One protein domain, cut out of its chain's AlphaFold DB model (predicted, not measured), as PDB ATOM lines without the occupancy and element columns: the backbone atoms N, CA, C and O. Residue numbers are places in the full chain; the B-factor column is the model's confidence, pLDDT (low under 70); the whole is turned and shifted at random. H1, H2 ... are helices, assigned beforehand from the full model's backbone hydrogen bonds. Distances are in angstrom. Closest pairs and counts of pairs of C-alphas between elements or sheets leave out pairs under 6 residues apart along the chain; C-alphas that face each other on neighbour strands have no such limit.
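This is residues 269 to 370 of the 370 residues of the protein "Hypothetical protein" of Polarella glacialis (UniProt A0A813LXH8). Two long helices, H3 and H4, make a helical hairpin shaped like a narrow V: they meet where H3 begins and H4 ends, and the long link of residues 327 to 338 joins their open ends. A third helix, H2, runs loosely along the pair, while the short H1 packs on H3 and the short H5 crosses near the closing end of H4; the long link of residues 274 to 291 lies at one end of the longest axis and H5 at the other. The printed part has 102 residues with five named helices, H1 to H5 in chain order, and no named strand, an all helix domain. It is compact, with a radius of gyration of the C-alphas of 13.1 A and spans of 36 by 28 by 21 A.

H1, residues 269 to 273, touches H3, residues 308 to 326, through residues 318 to 322 of H3 alone; the closest C-alphas, of Phe 272 and Leu 318, are 6.6 A apart. H1 is close to but not clearly touching H2, residues 292 to 303, with the C-alphas of Leu 271 and Leu 299 closest at 6.9 A. H2 and H3 are close but not clearly touching; their closest C-alphas, of Met 303 and Ala 311, are 5.4 A apart. They run opposite ways at a shallow tilt of 34 degrees, only just short of steep. H3 and H4, residues 339 to 353, form a helical hairpin and run opposite ways, also at a shallow tilt of 34 degrees, only just short of steep. They touch through residues 308 to 316 of H3 and 349 to 353 of H4 alone, with the C-alphas of Ser 308 and Leu 352 closest at 4.8 A. H2 and H4 are near each other, with 9 pairs of C-alphas within 10 A. H5, residues 358 to 364, touches H4 through residues 346 to 350 of H4 alone, at a steep tilt of 66 degrees and the same way; the closest C-alphas, of Cys 350 and Glu 358, are 6.4 A apart. H5 is apart from H1, H2 and H3. In H1, H2, H3 and H4 every O i to N i+4 pair is within hydrogen-bond range; in H5 it is 0 of 3, beside 4 of 4 O i to N i+3 pairs.

H1 begins at C-alpha 269, (266.550, 304.205, 250.751), and is 6.2 A long from first to last C-alpha. H2 measures 15.8 A. H3 is the longest helix at 26.8 A and begins at C-alpha 308, (263.062, 299.433, 267.821). H4 measures 20.6 A. H5 measures 10.3 A and ends at C-alpha 364, (273.733, 289.227, 265.729).

The two C-alphas farthest apart, of Val 288 and Ala 363, are 38.1 A apart. The printed part has no cut, and residue 370 is the chain's last. The links H1 to H2 and H3 to H4 are long; H2 to H3 and H4 to H5 are tight. The mean pLDDT of the printed part is 91.3, and confidence is low, under 70, at residue 364 and residues 366 to 370.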
ATOM      1  N   GLU A 269     266.339 303.636 252.089       98.44
ATOM      2  CA  GLU A 269     266.550 304.205 250.751       98.44
ATOM      3  C   GLU A 269     266.870 305.704 250.829       98.44
ATOM      4  O   GLU A 269     267.874 306.153 250.271       98.44
ATOM      5  N   MET A 270     266.067 306.474 251.571       98.38
ATOM      6  CA  MET A 270     266.283 307.911 251.736       98.38
ATOM      7  C   MET A 270     267.669 308.200 252.330       98.38
ATOM      8  O   MET A 270     268.436 308.975 251.755       98.38
ATOM      9  N   LEU A 271     268.001 307.576 253.466       98.50
ATOM     10  CA  LEU A 271     269.249 307.786 254.203       98.50
ATOM     11  C   LEU A 271     270.475 307.356 253.397       98.50
ATOM     12  O   LEU A 271     271.506 308.027 253.474       98.50
ATOM     13  N   PHE A 272     270.361 306.288 252.605       98.25
ATOM     14  CA  PHE A 272     271.403 305.866 251.675       98.25
ATOM     15  C   PHE A 272     271.647 306.924 250.590       98.25
ATOM     16  O   PHE A 272     272.789 307.326 250.353       98.25
ATOM     17  N   MET A 273     270.585 307.444 249.966       98.12
ATOM     18  CA  MET A 273     270.703 308.452 248.904       98.12
ATOM     19  C   MET A 273     271.332 309.765 249.372       98.12
ATOM     20  O   MET A 273     271.998 310.444 248.583       98.12
ATOM     21  N   VAL A 274     271.122 310.130 250.639       98.00
ATOM     22  CA  VAL A 274     271.725 311.318 251.252       98.00
ATOM     23  C   VAL A 274     272.962 310.998 252.090       98.00
ATOM     24  O   VAL A 274     273.416 311.855 252.844       98.00
ATOM     25  N   PHE A 275     273.555 309.810 251.960       98.00
ATOM     26  CA  PHE A 275     274.802 309.490 252.652       98.00
ATOM     27  C   PHE A 275     275.940 310.422 252.194       98.00
ATOM     28  O   PHE A 275     276.068 310.662 250.991       98.00
ATOM     29  N   PRO A 276     276.781 310.975 253.087       97.00
ATOM     30  CA  PRO A 276     277.841 311.903 252.696       97.00
ATOM     31  C   PRO A 276     278.860 311.271 251.743       97.00
ATOM     32  O   PRO A 276     279.447 310.230 252.036       97.00
ATOM     33  N   LYS A 277     279.122 311.939 250.616       95.50
ATOM     34  CA  LYS A 277     280.140 311.501 249.656       95.50
ATOM     35  C   LYS A 277     281.546 311.654 250.238       95.50
ATOM     36  O   LYS A 277     281.911 312.734 250.705       95.50
ATOM     37  N   SER A 278     282.356 310.601 250.148       92.06
ATOM     38  CA  SER A 278     283.780 310.669 250.473       92.06
ATOM     39  C   SER A 278     284.597 311.134 249.259       92.06
ATOM     40  O   SER A 278     284.225 310.842 248.123       92.06
ATOM     41  N   PRO A 279     285.744 311.802 249.456       89.19
ATOM     42  CA  PRO A 279     286.708 312.073 248.386       89.19
ATOM     43  C   PRO A 279     287.207 310.850 247.600       89.19
ATOM     44  O   PRO A 279     287.742 311.020 246.506       89.19
ATOM     45  N   HIS A 280     287.051 309.637 248.134       87.94
ATOM     46  CA  HIS A 280     287.490 308.392 247.498       87.94
ATOM     47  C   HIS A 280     286.344 307.541 246.936       87.94
ATOM     48  O   HIS A 280     286.612 306.496 246.348       87.94
ATOM     49  N   SER A 281     285.091 307.971 247.100       89.88
ATOM     50  CA  SER A 281     283.916 307.296 246.554       89.88
ATOM     51  C   SER A 281     283.350 308.094 245.387       89.88
ATOM     52  O   SER A 281     283.406 309.324 245.351       89.88
ATOM     53  N   ASP A 282     282.786 307.402 244.410       91.81
ATOM     54  CA  ASP A 282     282.000 307.990 243.329       91.81
ATOM     55  C   ASP A 282     280.525 308.178 243.723       91.81
ATOM     56  O   ASP A 282     279.866 309.090 243.213       91.81
ATOM     57  N   TRP A 283     280.053 307.410 244.703       94.38
ATOM     58  CA  TRP A 283     278.711 307.467 245.273       94.38
ATOM     59  C   TRP A 283     278.603 308.366 246.521       94.38
ATOM     60  O   TRP A 283     279.603 308.819 247.091       94.38
ATOM     61  N   GLY A 284     277.358 308.635 246.923       95.00
ATOM     62  CA  GLY A 284     276.984 309.531 248.020       95.00
ATOM     63  C   GLY A 284     276.641 310.954 247.560       95.00
ATOM     64  O   GLY A 284     276.776 311.323 246.390       95.00
ATOM     65  N   TRP A 285     276.207 311.786 248.502       96.94
ATOM     66  CA  TRP A 285     275.827 313.176 248.289       96.94
ATOM     67  C   TRP A 285     276.941 314.138 248.704       96.94
ATOM     68  O   TRP A 285     277.330 314.223 249.869       96.94
ATOM     69  N   SER A 286     277.455 314.887 247.727       95.69
ATOM     70  CA  SER A 286     278.435 315.952 247.944       95.69
ATOM     71  C   SER A 286     277.729 317.299 248.068       95.69
ATOM     72  O   SER A 286     277.318 317.879 247.062       95.69
ATOM     73  N   ARG A 287     277.619 317.815 249.293       95.38
ATOM     74  CA  ARG A 287     277.020 319.122 249.586       95.38
ATOM     75  C   ARG A 287     277.819 319.854 250.661       95.38
ATOM     76  O   ARG A 287     278.226 319.268 251.657       95.38
ATOM     77  N   VAL A 288     278.001 321.163 250.487       93.94
ATOM     78  CA  VAL A 288     278.650 322.013 251.498       93.94
ATOM     79  C   VAL A 288     277.840 321.996 252.793       93.94
ATOM     80  O   VAL A 288     276.627 322.206 252.774       93.94
ATOM     81  N   GLY A 289     278.522 321.749 253.912       92.94
ATOM     82  CA  GLY A 289     277.895 321.618 255.229       92.94
ATOM     83  C   GLY A 289     277.186 320.280 255.454       92.94
ATOM     84  O   GLY A 289     276.585 320.101 256.505       92.94
ATOM     85  N   TRP A 290     277.255 319.346 254.501       96.62
ATOM     86  CA  TRP A 290     276.741 317.994 254.672       96.62
ATOM     87  C   TRP A 290     277.869 317.048 255.069       96.62
ATOM     88  O   TRP A 290     278.765 316.758 254.276       96.62
ATOM     89  N   SER A 291     277.847 316.598 256.318       95.62
ATOM     90  CA  SER A 291     278.866 315.722 256.891       95.62
ATOM     91  C   SER A 291     278.236 314.481 257.512       95.62
ATOM     92  O   SER A 291     277.018 314.395 257.669       95.62
ATOM     93  N   TRP A 292     279.082 313.534 257.926       96.88
ATOM     94  CA  TRP A 292     278.645 312.362 258.688       96.88
ATOM     95  C   TRP A 292     277.841 312.751 259.932       96.88
ATOM     96  O   TRP A 292     276.852 312.104 260.229       96.88
ATOM     97  N   GLN A 293     278.212 313.829 260.632       97.00
ATOM     98  CA  GLN A 293     277.494 314.271 261.831       97.00
ATOM     99  C   GLN A 293     276.071 314.752 261.525       97.00
ATOM    100  O   GLN A 293     275.163 314.447 262.290       97.00
ATOM    101  N   GLU A 294     275.871 315.498 260.437       97.31
ATOM    102  CA  GLU A 294     274.532 315.965 260.053       97.31
ATOM    103  C   GLU A 294     273.662 314.810 259.549       97.31
ATOM    104  O   GLU A 294     272.506 314.699 259.944       97.31
ATOM    105  N   TRP A 295     274.240 313.901 258.760       98.06
ATOM    106  CA  TRP A 295     273.563 312.671 258.348       98.06
ATOM    107  C   TRP A 295     273.182 311.790 259.549       98.06
ATOM    108  O   TRP A 295     272.044 311.338 259.640       98.06
ATOM    109  N   TRP A 296     274.098 311.613 260.507       98.12
ATOM    110  CA  TRP A 296     273.884 310.803 261.710       98.12
ATOM    111  C   TRP A 296     272.740 311.334 262.579       98.12
ATOM    112  O   TRP A 296     271.909 310.554 263.025       98.12
ATOM    113  N   LYS A 297     272.643 312.658 262.771       97.69
ATOM    114  CA  LYS A 297     271.537 313.274 263.530       97.69
ATOM    115  C   LYS A 297     270.171 312.941 262.936       97.69
ATOM    116  O   LYS A 297     269.224 312.688 263.675       97.69
ATOM    117  N   ILE A 298     270.071 312.972 261.608       98.00
ATOM    118  CA  ILE A 298     268.822 312.666 260.908       98.00
ATOM    119  C   ILE A 298     268.517 311.188 261.054       98.00
ATOM    120  O   ILE A 298     267.401 310.864 261.432       98.00
ATOM    121  N   LEU A 299     269.513 310.324 260.840       98.19
ATOM    122  CA  LEU A 299     269.381 308.883 261.033       98.19
ATOM    123  C   LEU A 299     268.864 308.557 262.437       98.19
ATOM    124  O   LEU A 299     267.854 307.876 262.551       98.19
ATOM    125  N   GLU A 300     269.496 309.071 263.496       97.81
ATOM    126  CA  GLU A 300     269.058 308.828 264.879       97.81
ATOM    127  C   GLU A 300     267.615 309.277 265.094       97.81
ATOM    128  O   GLU A 300     266.809 308.545 265.670       97.81
ATOM    129  N   LYS A 301     267.271 310.474 264.608       97.56
ATOM    130  CA  LYS A 301     265.939 311.027 264.808       97.56
ATOM    131  C   LYS A 301     264.870 310.265 264.031       97.56
ATOM    132  O   LYS A 301     263.839 309.961 264.619       97.56
ATOM    133  N   THR A 302     265.101 309.927 262.766       97.31
ATOM    134  CA  THR A 302     264.116 309.198 261.951       97.31
ATOM    135  C   THR A 302     264.025 307.724 262.331       97.31
ATOM    136  O   THR A 302     262.939 307.167 262.312       97.31
ATOM    137  N   MET A 303     265.126 307.078 262.728       97.00
ATOM    138  CA  MET A 303     265.064 305.690 263.208       97.00
ATOM    139  C   MET A 303     264.365 305.587 264.567       97.00
ATOM    140  O   MET A 303     263.698 304.598 264.836       97.00
ATOM    141  N   SER A 304     264.444 306.620 265.414       96.31
ATOM    142  CA  SER A 304     263.763 306.621 266.719       96.31
ATOM    143  C   SER A 304     262.231 306.707 266.655       96.31
ATOM    144  O   SER A 304     261.585 306.657 267.699       96.31
ATOM    145  N   THR A 305     261.645 306.886 265.466       95.00
ATOM    146  CA  THR A 305     260.191 307.068 265.303       95.00
ATOM    147  C   THR A 305     259.454 305.799 264.908       95.00
ATOM    148  O   THR A 305     258.236 305.737 265.081       95.00
ATOM    149  N   ILE A 306     260.182 304.817 264.379       96.06
ATOM    150  CA  ILE A 306     259.667 303.476 264.102       96.06
ATOM    151  C   ILE A 306     259.970 302.556 265.294       96.06
ATOM    152  O   ILE A 306     260.687 302.946 266.221       96.06
ATOM    153  N   ASP A 307     259.380 301.364 265.324       94.56
ATOM    154  CA  ASP A 307     259.636 300.411 266.404       94.56
ATOM    155  C   ASP A 307     261.115 299.985 266.435       94.56
ATOM    156  O   ASP A 307     261.808 299.984 265.416       94.56
ATOM    157  N   SER A 308     261.625 299.652 267.623       94.94
ATOM    158  CA  SER A 308     263.062 299.433 267.821       94.94
ATOM    159  C   SER A 308     263.606 298.239 267.034       94.94
ATOM    160  O   SER A 308     264.756 298.284 266.606       94.94
ATOM    161  N   VAL A 309     262.782 297.209 266.814       93.81
ATOM    162  CA  VAL A 309     263.162 296.015 266.050       93.81
ATOM    163  C   VAL A 309     263.260 296.354 264.563       93.81
ATOM    164  O   VAL A 309     264.319 296.158 263.975       93.81
ATOM    165  N   SER A 310     262.240 296.987 263.975       94.81
ATOM    166  CA  SER A 310     262.318 297.466 262.587       94.81
ATOM    167  C   SER A 310     263.451 298.475 262.393       94.81
ATOM    168  O   SER A 310     264.139 298.443 261.378       94.81
ATOM    169  N   ALA A 311     263.693 299.367 263.360       95.94
ATOM    170  CA  ALA A 311     264.818 300.302 263.306       95.94
ATOM    171  C   ALA A 311     266.174 299.585 263.293       95.94
ATOM    172  O   ALA A 311     267.089 300.026 262.593       95.94
ATOM    173  N   PHE A 312     266.319 298.508 264.072       95.44
ATOM    174  CA  PHE A 312     267.519 297.674 264.072       95.44
ATOM    175  C   PHE A 312     267.739 297.031 262.698       95.44
ATOM    176  O   PHE A 312     268.834 297.144 262.140       95.44
ATOM    177  N   ASP A 313     266.694 296.422 262.135       94.81
ATOM    178  CA  ASP A 313     266.749 295.755 260.832       94.81
ATOM    179  C   ASP A 313     267.070 296.754 259.711       94.81
ATOM    180  O   ASP A 313     267.991 296.545 258.919       94.81
ATOM    181  N   GLU A 314     266.387 297.901 259.681       96.25
ATOM    182  CA  GLU A 314     266.604 298.930 258.663       96.25
ATOM    183  C   GLU A 314     267.989 299.578 258.756       96.25
ATOM    184  O   GLU A 314     268.609 299.863 257.725       96.25
ATOM    185  N   LEU A 315     268.516 299.788 259.968       96.69
ATOM    186  CA  LEU A 315     269.884 300.269 260.146       96.69
ATOM    187  C   LEU A 315     270.905 299.226 259.675       96.69
ATOM    188  O   LEU A 315     271.868 299.590 259.000       96.69
ATOM    189  N   SER A 316     270.689 297.950 259.981       95.62
ATOM    190  CA  SER A 316     271.576 296.862 259.555       95.62
ATOM    191  C   SER A 316     271.622 296.759 258.027       95.62
ATOM    192  O   SER A 316     272.697 296.858 257.431       95.62
ATOM    193  N   LEU A 317     270.457 296.723 257.374       95.38
ATOM    194  CA  LEU A 317     270.334 296.693 255.911       95.38
ATOM    195  C   LEU A 317     270.898 297.961 255.242       95.38
ATOM    196  O   LEU A 317     271.467 297.905 254.147       95.38
ATOM    197  N   LEU A 318     270.763 299.128 255.880       97.19
ATOM    198  CA  LEU A 318     271.385 300.370 255.415       97.19
ATOM    199  C   LEU A 318     272.916 300.271 255.416       97.19
ATOM    200  O   LEU A 318     273.557 300.679 254.444       97.19
ATOM    201  N   LEU A 319     273.502 299.736 256.487       96.25
ATOM    202  CA  LEU A 319     274.950 299.574 256.622       96.25
ATOM    203  C   LEU A 319     275.502 298.566 255.614       96.25
ATOM    204  O   LEU A 319     276.493 298.874 254.952       96.25
ATOM    205  N   GLU A 320     274.825 297.431 255.418       95.12
ATOM    206  CA  GLU A 320     275.165 296.452 254.376       95.12
ATOM    207  C   GLU A 320     275.180 297.089 252.987       95.12
ATOM    208  O   GLU A 320     276.114 296.902 252.204       95.12
ATOM    209  N   ARG A 321     274.175 297.913 252.675       95.94
ATOM    210  CA  ARG A 321     274.106 298.605 251.386       95.94
ATOM    211  C   ARG A 321     275.223 299.635 251.203       95.94
ATOM    212  O   ARG A 321     275.743 299.782 250.090       95.94
ATOM    213  N   ILE A 322     275.594 300.356 252.262       95.75
ATOM    214  CA  ILE A 322     276.740 301.280 252.261       95.75
ATOM    215  C   ILE A 322     278.044 300.498 252.036       95.75
ATOM    216  O   ILE A 322     278.874 300.910 251.222       95.75
ATOM    217  N   GLU A 323     278.211 299.355 252.697       94.56
ATOM    218  CA  GLU A 323     279.365 298.474 252.520       94.56
ATOM    219  C   GLU A 323     279.471 297.962 251.077       94.56
ATOM    220  O   GLU A 323     280.506 298.148 250.427       94.56
ATOM    221  N   ALA A 324     278.371 297.428 250.539       94.62
ATOM    222  CA  ALA A 324     278.280 296.935 249.168       94.62
ATOM    223  C   ALA A 324     278.606 298.028 248.139       94.62
ATOM    224  O   ALA A 324     279.342 297.787 247.183       94.62
ATOM    225  N   SER A 325     278.122 299.253 248.361       95.25
ATOM    226  CA  SER A 325     278.392 300.394 247.473       95.25
ATOM    227  C   SER A 325     279.845 300.871 247.551       95.25
ATOM    228  O   SER A 325     280.393 301.370 246.570       95.25
ATOM    229  N   GLY A 326     280.495 300.719 248.708       92.75
ATOM    230  CA  GLY A 326     281.921 301.002 248.882       92.75
ATOM    231  C   GLY A 326     282.851 299.899 248.367       92.75
ATOM    232  O   GLY A 326     284.041 300.158 248.178       92.75
ATOM    233  N   GLY A 327     282.334 298.682 248.158       93.19
ATOM    234  CA  GLY A 327     283.100 297.512 247.717       93.19
ATOM    235  C   GLY A 327     284.160 297.039 248.720       93.19
ATOM    236  O   GLY A 327     285.081 296.315 248.343       93.19
ATOM    237  N   LYS A 328     284.084 297.498 249.975       92.12
ATOM    238  CA  LYS A 328     285.027 297.201 251.064       92.12
ATOM    239  C   LYS A 328     284.299 297.254 252.406       92.12
ATOM    240  O   LYS A 328     283.423 298.115 252.530       92.12
ATOM    241  N   PRO A 329     284.728 296.469 253.414       92.56
ATOM    242  CA  PRO A 329     284.198 296.549 254.775       92.56
ATOM    243  C   PRO A 329     284.197 297.977 255.319       92.56
ATOM    244  O   PRO A 329     285.134 298.738 255.042       92.56
ATOM    245  N   LEU A 330     283.186 298.340 256.117       92.44
ATOM    246  CA  LEU A 330     283.036 299.709 256.636       92.44
ATOM    247  C   LEU A 330     284.302 300.211 257.350       92.44
ATOM    248  O   LEU A 330     284.746 301.328 257.086       92.44
ATOM    249  N   ALA A 331     284.956 299.378 258.163       91.94
ATOM    250  CA  ALA A 331     286.197 299.732 258.863       91.94
ATOM    251  C   ALA A 331     287.367 300.094 257.929       91.94
ATOM    252  O   ALA A 331     288.256 300.864 258.295       91.94
ATOM    253  N   GLN A 332     287.356 299.595 256.691       91.69
ATOM    254  CA  GLN A 332     288.389 299.862 255.687       91.69
ATOM    255  C   GLN A 332     288.074 301.092 254.819       91.69
ATOM    256  O   GLN A 332     288.918 301.546 254.041       91.69
ATOM    257  N   GLN A 333     286.885 301.681 254.960       90.38
ATOM    258  CA  GLN A 333     286.460 302.906 254.277       90.38
ATOM    259  C   GLN A 333     286.889 304.162 255.072       90.38
ATOM    260  O   GLN A 333     286.095 305.075 255.334       90.38
ATOM    261  N   GLY A 334     288.171 304.205 255.459       77.62
ATOM    262  CA  GLY A 334     288.737 304.998 256.567       77.62
ATOM    263  C   GLY A 334     288.586 306.528 256.548       77.62
ATOM    264  O   GLY A 334     289.052 307.195 257.467       77.62
ATOM    265  N   GLN A 335     287.946 307.124 255.540       81.38
ATOM    266  CA  GLN A 335     287.670 308.564 255.519       81.38
ATOM    267  C   GLN A 335     286.293 308.916 256.103       81.38
ATOM    268  O   GLN A 335     286.130 309.937 256.783       81.38
ATOM    269  N   VAL A 336     285.292 308.066 255.853       88.44
ATOM    270  CA  VAL A 336     283.929 308.255 256.376       88.44
ATOM    271  C   VAL A 336     283.705 307.418 257.624       88.44
ATOM    272  O   VAL A 336     283.006 307.866 258.527       88.44
ATOM    273  N   TRP A 337     284.372 306.281 257.747       93.62
ATOM    274  CA  TRP A 337     284.224 305.397 258.892       93.62
ATOM    275  C   TRP A 337     285.506 305.421 259.717       93.62
ATOM    276  O   TRP A 337     286.559 304.975 259.277       93.62
ATOM    277  N   SER A 338     285.422 306.026 260.900       93.31
ATOM    278  CA  SER A 338     286.457 305.953 261.930       93.31
ATOM    279  C   SER A 338     285.962 305.070 263.067       93.31
ATOM    280  O   SER A 338     284.752 304.915 263.228       93.31
ATOM    281  N   GLU A 339     286.866 304.572 263.907       92.75
ATOM    282  CA  GLU A 339     286.485 303.729 265.047       92.75
ATOM    283  C   GLU A 339     285.452 304.400 265.964       92.75
ATOM    284  O   GLU A 339     284.479 303.788 266.388       92.75
ATOM    285  N   VAL A 340     285.575 305.717 266.168       94.19
ATOM    286  CA  VAL A 340     284.594 306.513 266.925       94.19
ATOM    287  C   VAL A 340     283.205 306.494 266.273       94.19
ATOM    288  O   VAL A 340     282.194 306.478 266.969       94.19
ATOM    289  N   ARG A 341     283.129 306.530 264.939       95.06
ATOM    290  CA  ARG A 341     281.853 306.480 264.206       95.06
ATOM    291  C   ARG A 341     281.264 305.074 264.230       95.06
ATOM    292  O   ARG A 341     280.066 304.946 264.448       95.06
ATOM    293  N   LEU A 342     282.095 304.045 264.065       93.88
ATOM    294  CA  LEU A 342     281.672 302.646 264.144       93.88
ATOM    295  C   LEU A 342     281.155 302.302 265.542       93.88
ATOM    296  O   LEU A 342     280.077 301.735 265.655       93.88
ATOM    297  N   SER A 343     281.839 302.745 266.599       92.50
ATOM    298  CA  SER A 343     281.369 302.590 267.981       92.50
ATOM    299  C   SER A 343     280.004 303.250 268.209       92.50
ATOM    300  O   SER A 343     279.136 302.654 268.836       92.50
ATOM    301  N   LYS A 344     279.741 304.433 267.628       95.69
ATOM    302  CA  LYS A 344     278.400 305.050 267.682       95.69
ATOM    303  C   LYS A 344     277.332 304.210 266.989       95.69
ATOM    304  O   LYS A 344     276.214 304.124 267.488       95.69
ATOM    305  N   VAL A 345     277.672 303.610 265.851       95.56
ATOM    306  CA  VAL A 345     276.761 302.727 265.117       95.56
ATOM    307  C   VAL A 345     276.465 301.466 265.915       95.56
ATOM    308  O   VAL A 345     275.297 301.133 266.083       95.56
ATOM    309  N   ARG A 346     277.495 300.817 266.465       94.12
ATOM    310  CA  ARG A 346     277.342 299.630 267.311       94.12
ATOM    311  C   ARG A 346     276.520 299.936 268.559       94.12
ATOM    312  O   ARG A 346     275.557 299.231 268.822       94.12
ATOM    313  N   ALA A 347     276.787 301.052 269.239       94.12
ATOM    314  CA  ALA A 347     275.992 301.492 270.385       94.12
ATOM    315  C   ALA A 347     274.509 301.722 270.029       94.12
ATOM    316  O   ALA A 347     273.624 301.363 270.807       94.12
ATOM    317  N   LEU A 348     274.220 302.301 268.855       95.50
ATOM    318  CA  LEU A 348     272.844 302.473 268.392       95.50
ATOM    319  C   LEU A 348     272.186 301.126 268.066       95.50
ATOM    320  O   LEU A 348     271.055 300.906 268.482       95.50
ATOM    321  N   LEU A 349     272.885 300.217 267.385       95.50
ATOM    322  CA  LEU A 349     272.387 298.870 267.091       95.50
ATOM    323  C   LEU A 349     272.117 298.072 268.375       95.50
ATOM    324  O   LEU A 349     271.027 297.531 268.517       95.50
ATOM    325  N   CYS A 350     273.026 298.078 269.354       94.19
ATOM    326  CA  CYS A 350     272.795 297.471 270.672       94.19
ATOM    327  C   CYS A 350     271.530 298.027 271.334       94.19
ATOM    328  O   CYS A 350     270.666 297.271 271.772       94.19
ATOM    329  N   LYS A 351     271.378 299.359 271.340       95.31
ATOM    330  CA  LYS A 351     270.199 300.026 271.903       95.31
ATOM    331  C   LYS A 351     268.902 299.610 271.199       95.31
ATOM    332  O   LYS A 351     267.897 299.409 271.874       95.31
ATOM    333  N   LEU A 352     268.903 299.536 269.869       94.88
ATOM    334  CA  LEU A 352     267.717 299.186 269.080       94.88
ATOM    335  C   LEU A 352     267.363 297.694 269.208       94.88
ATOM    336  O   LEU A 352     266.190 297.359 269.349       94.88
ATOM    337  N   GLY A 353     268.372 296.822 269.243       94.25
ATOM    338  CA  GLY A 353     268.215 295.374 269.399       94.25
ATOM    339  C   GLY A 353     268.002 294.902 270.842       94.25
ATOM    340  O   GLY A 353     267.786 293.716 271.062       94.25
ATOM    341  N   GLY A 354     268.070 295.799 271.833       94.31
ATOM    342  CA  GLY A 354     267.950 295.436 273.249       94.31
ATOM    343  C   GLY A 354     269.119 294.591 273.770       94.31
ATOM    344  O   GLY A 354     268.930 293.789 274.680       94.31
ATOM    345  N   VAL A 355     270.310 294.754 273.188       93.12
ATOM    346  CA  VAL A 355     271.534 294.042 273.576       93.12
ATOM    347  C   VAL A 355     272.323 294.906 274.561       93.12
ATOM    348  O   VAL A 355     272.664 296.047 274.247       93.12
ATOM    349  N   GLU A 356     272.602 294.381 275.757       90.25
ATOM    350  CA  GLU A 356     273.305 295.125 276.815       90.25
ATOM    351  C   GLU A 356     274.824 295.206 276.585       90.25
ATOM    352  O   GLU A 356     275.426 296.237 276.887       90.25
ATOM    353  N   ASP A 357     275.437 294.150 276.032       87.06
ATOM    354  CA  ASP A 357     276.873 294.088 275.734       87.06
ATOM    355  C   ASP A 357     277.149 294.240 274.225       87.06
ATOM    356  O   ASP A 357     276.591 293.544 273.379       87.06
ATOM    357  N   GLU A 358     278.071 295.136 273.871       84.06
ATOM    358  CA  GLU A 358     278.547 295.323 272.496       84.06
ATOM    359  C   GLU A 358     279.240 294.064 271.944       84.06
ATOM    360  O   GLU A 358     279.222 293.832 270.735       84.06
ATOM    361  N   ASN A 359     279.802 293.214 272.810       83.00
ATOM    362  CA  ASN A 359     280.404 291.944 272.395       83.00
ATOM    363  C   ASN A 359     279.366 290.971 271.817       83.00
ATOM    364  O   ASN A 359     279.659 290.271 270.843       83.00
ATOM    365  N   ASP A 360     278.147 290.976 272.358       84.31
ATOM    366  CA  ASP A 360     277.054 290.112 271.905       84.31
ATOM    367  C   ASP A 360     276.508 290.556 270.543       84.31
ATOM    368  O   ASP A 360     276.017 289.735 269.766       84.31
ATOM    369  N   LEU A 361     276.683 291.834 270.182       82.56
ATOM    370  CA  LEU A 361     276.281 292.358 268.874       82.56
ATOM    371  C   LEU A 361     276.984 291.630 267.718       82.56
ATOM    372  O   LEU A 361     276.402 291.440 266.651       82.56
ATOM    373  N   SER A 362     278.225 291.189 267.940       77.00
ATOM    374  CA  SER A 362     279.012 290.452 266.946       77.00
ATOM    375  C   SER A 362     278.418 289.086 266.582       77.00
ATOM    376  O   SER A 362     278.763 288.541 265.535       77.00
ATOM    377  N   ALA A 363     277.533 288.542 267.425       70.69
ATOM    378  CA  ALA A 363     276.782 287.323 267.147       70.69
ATOM    379  C   ALA A 363     275.485 287.591 266.362       70.69
ATOM    380  O   ALA A 363     274.947 286.672 265.749       70.69
ATOM    381  N   CYS A 364     274.986 288.832 266.378       66.62
ATOM    382  CA  CYS A 364     273.733 289.227 265.729       66.62
ATOM    383  C   CYS A 364     273.927 289.809 264.324       66.62
ATOM    384  O   CYS A 364     272.970 289.857 263.557       66.62
ATOM    385  N   LEU A 365     275.132 290.273 263.986       72.38
ATOM    386  CA  LEU A 365     275.421 290.909 262.705       72.38
ATOM    387  C   LEU A 365     276.474 290.114 261.933       72.38
ATOM    388  O   LEU A 365     277.632 290.046 262.340       72.38
ATOM    389  N   ASP A 366     276.077 289.584 260.773       63.47
ATOM    390  CA  ASP A 366     277.004 289.051 259.761       63.47
ATOM    391  C   ASP A 366     277.799 290.171 259.066       63.47
ATOM    392  O   ASP A 366     278.840 289.927 258.448       63.47
ATOM    393  N   VAL A 367     277.322 291.415 259.176       55.00
ATOM    394  CA  VAL A 367     277.985 292.595 258.621       55.00
ATOM    395  C   VAL A 367     279.367 292.713 259.247       55.00
ATOM    396  O   VAL A 367     279.512 292.716 260.473       55.00
ATOM    397  N   THR A 368     280.398 292.863 258.414       54.72
ATOM    398  CA  THR A 368     281.771 293.073 258.885       54.72
ATOM    399  C   THR A 368     281.948 294.508 259.387       54.72
ATOM    400  O   THR A 368     282.794 295.271 258.929       54.72
ATOM    401  N   ILE A 369     281.214 294.857 260.448       55.12
ATOM    402  CA  ILE A 369     281.625 295.873 261.421       55.12
ATOM    403  C   ILE A 369     282.766 295.283 262.284       55.12
ATOM    404  O   ILE A 369     282.739 295.355 263.511       55.12
ATOM    405  N   ARG A 370     283.743 294.629 261.644       49.12
ATOM    406  CA  ARG A 370     284.969 294.100 262.248       49.12
ATOM    407  C   ARG A 370     286.169 294.885 261.752       49.12
ATOM    408  O   ARG A 370     286.167 295.276 260.561       49.12
TER     409      ARG A 370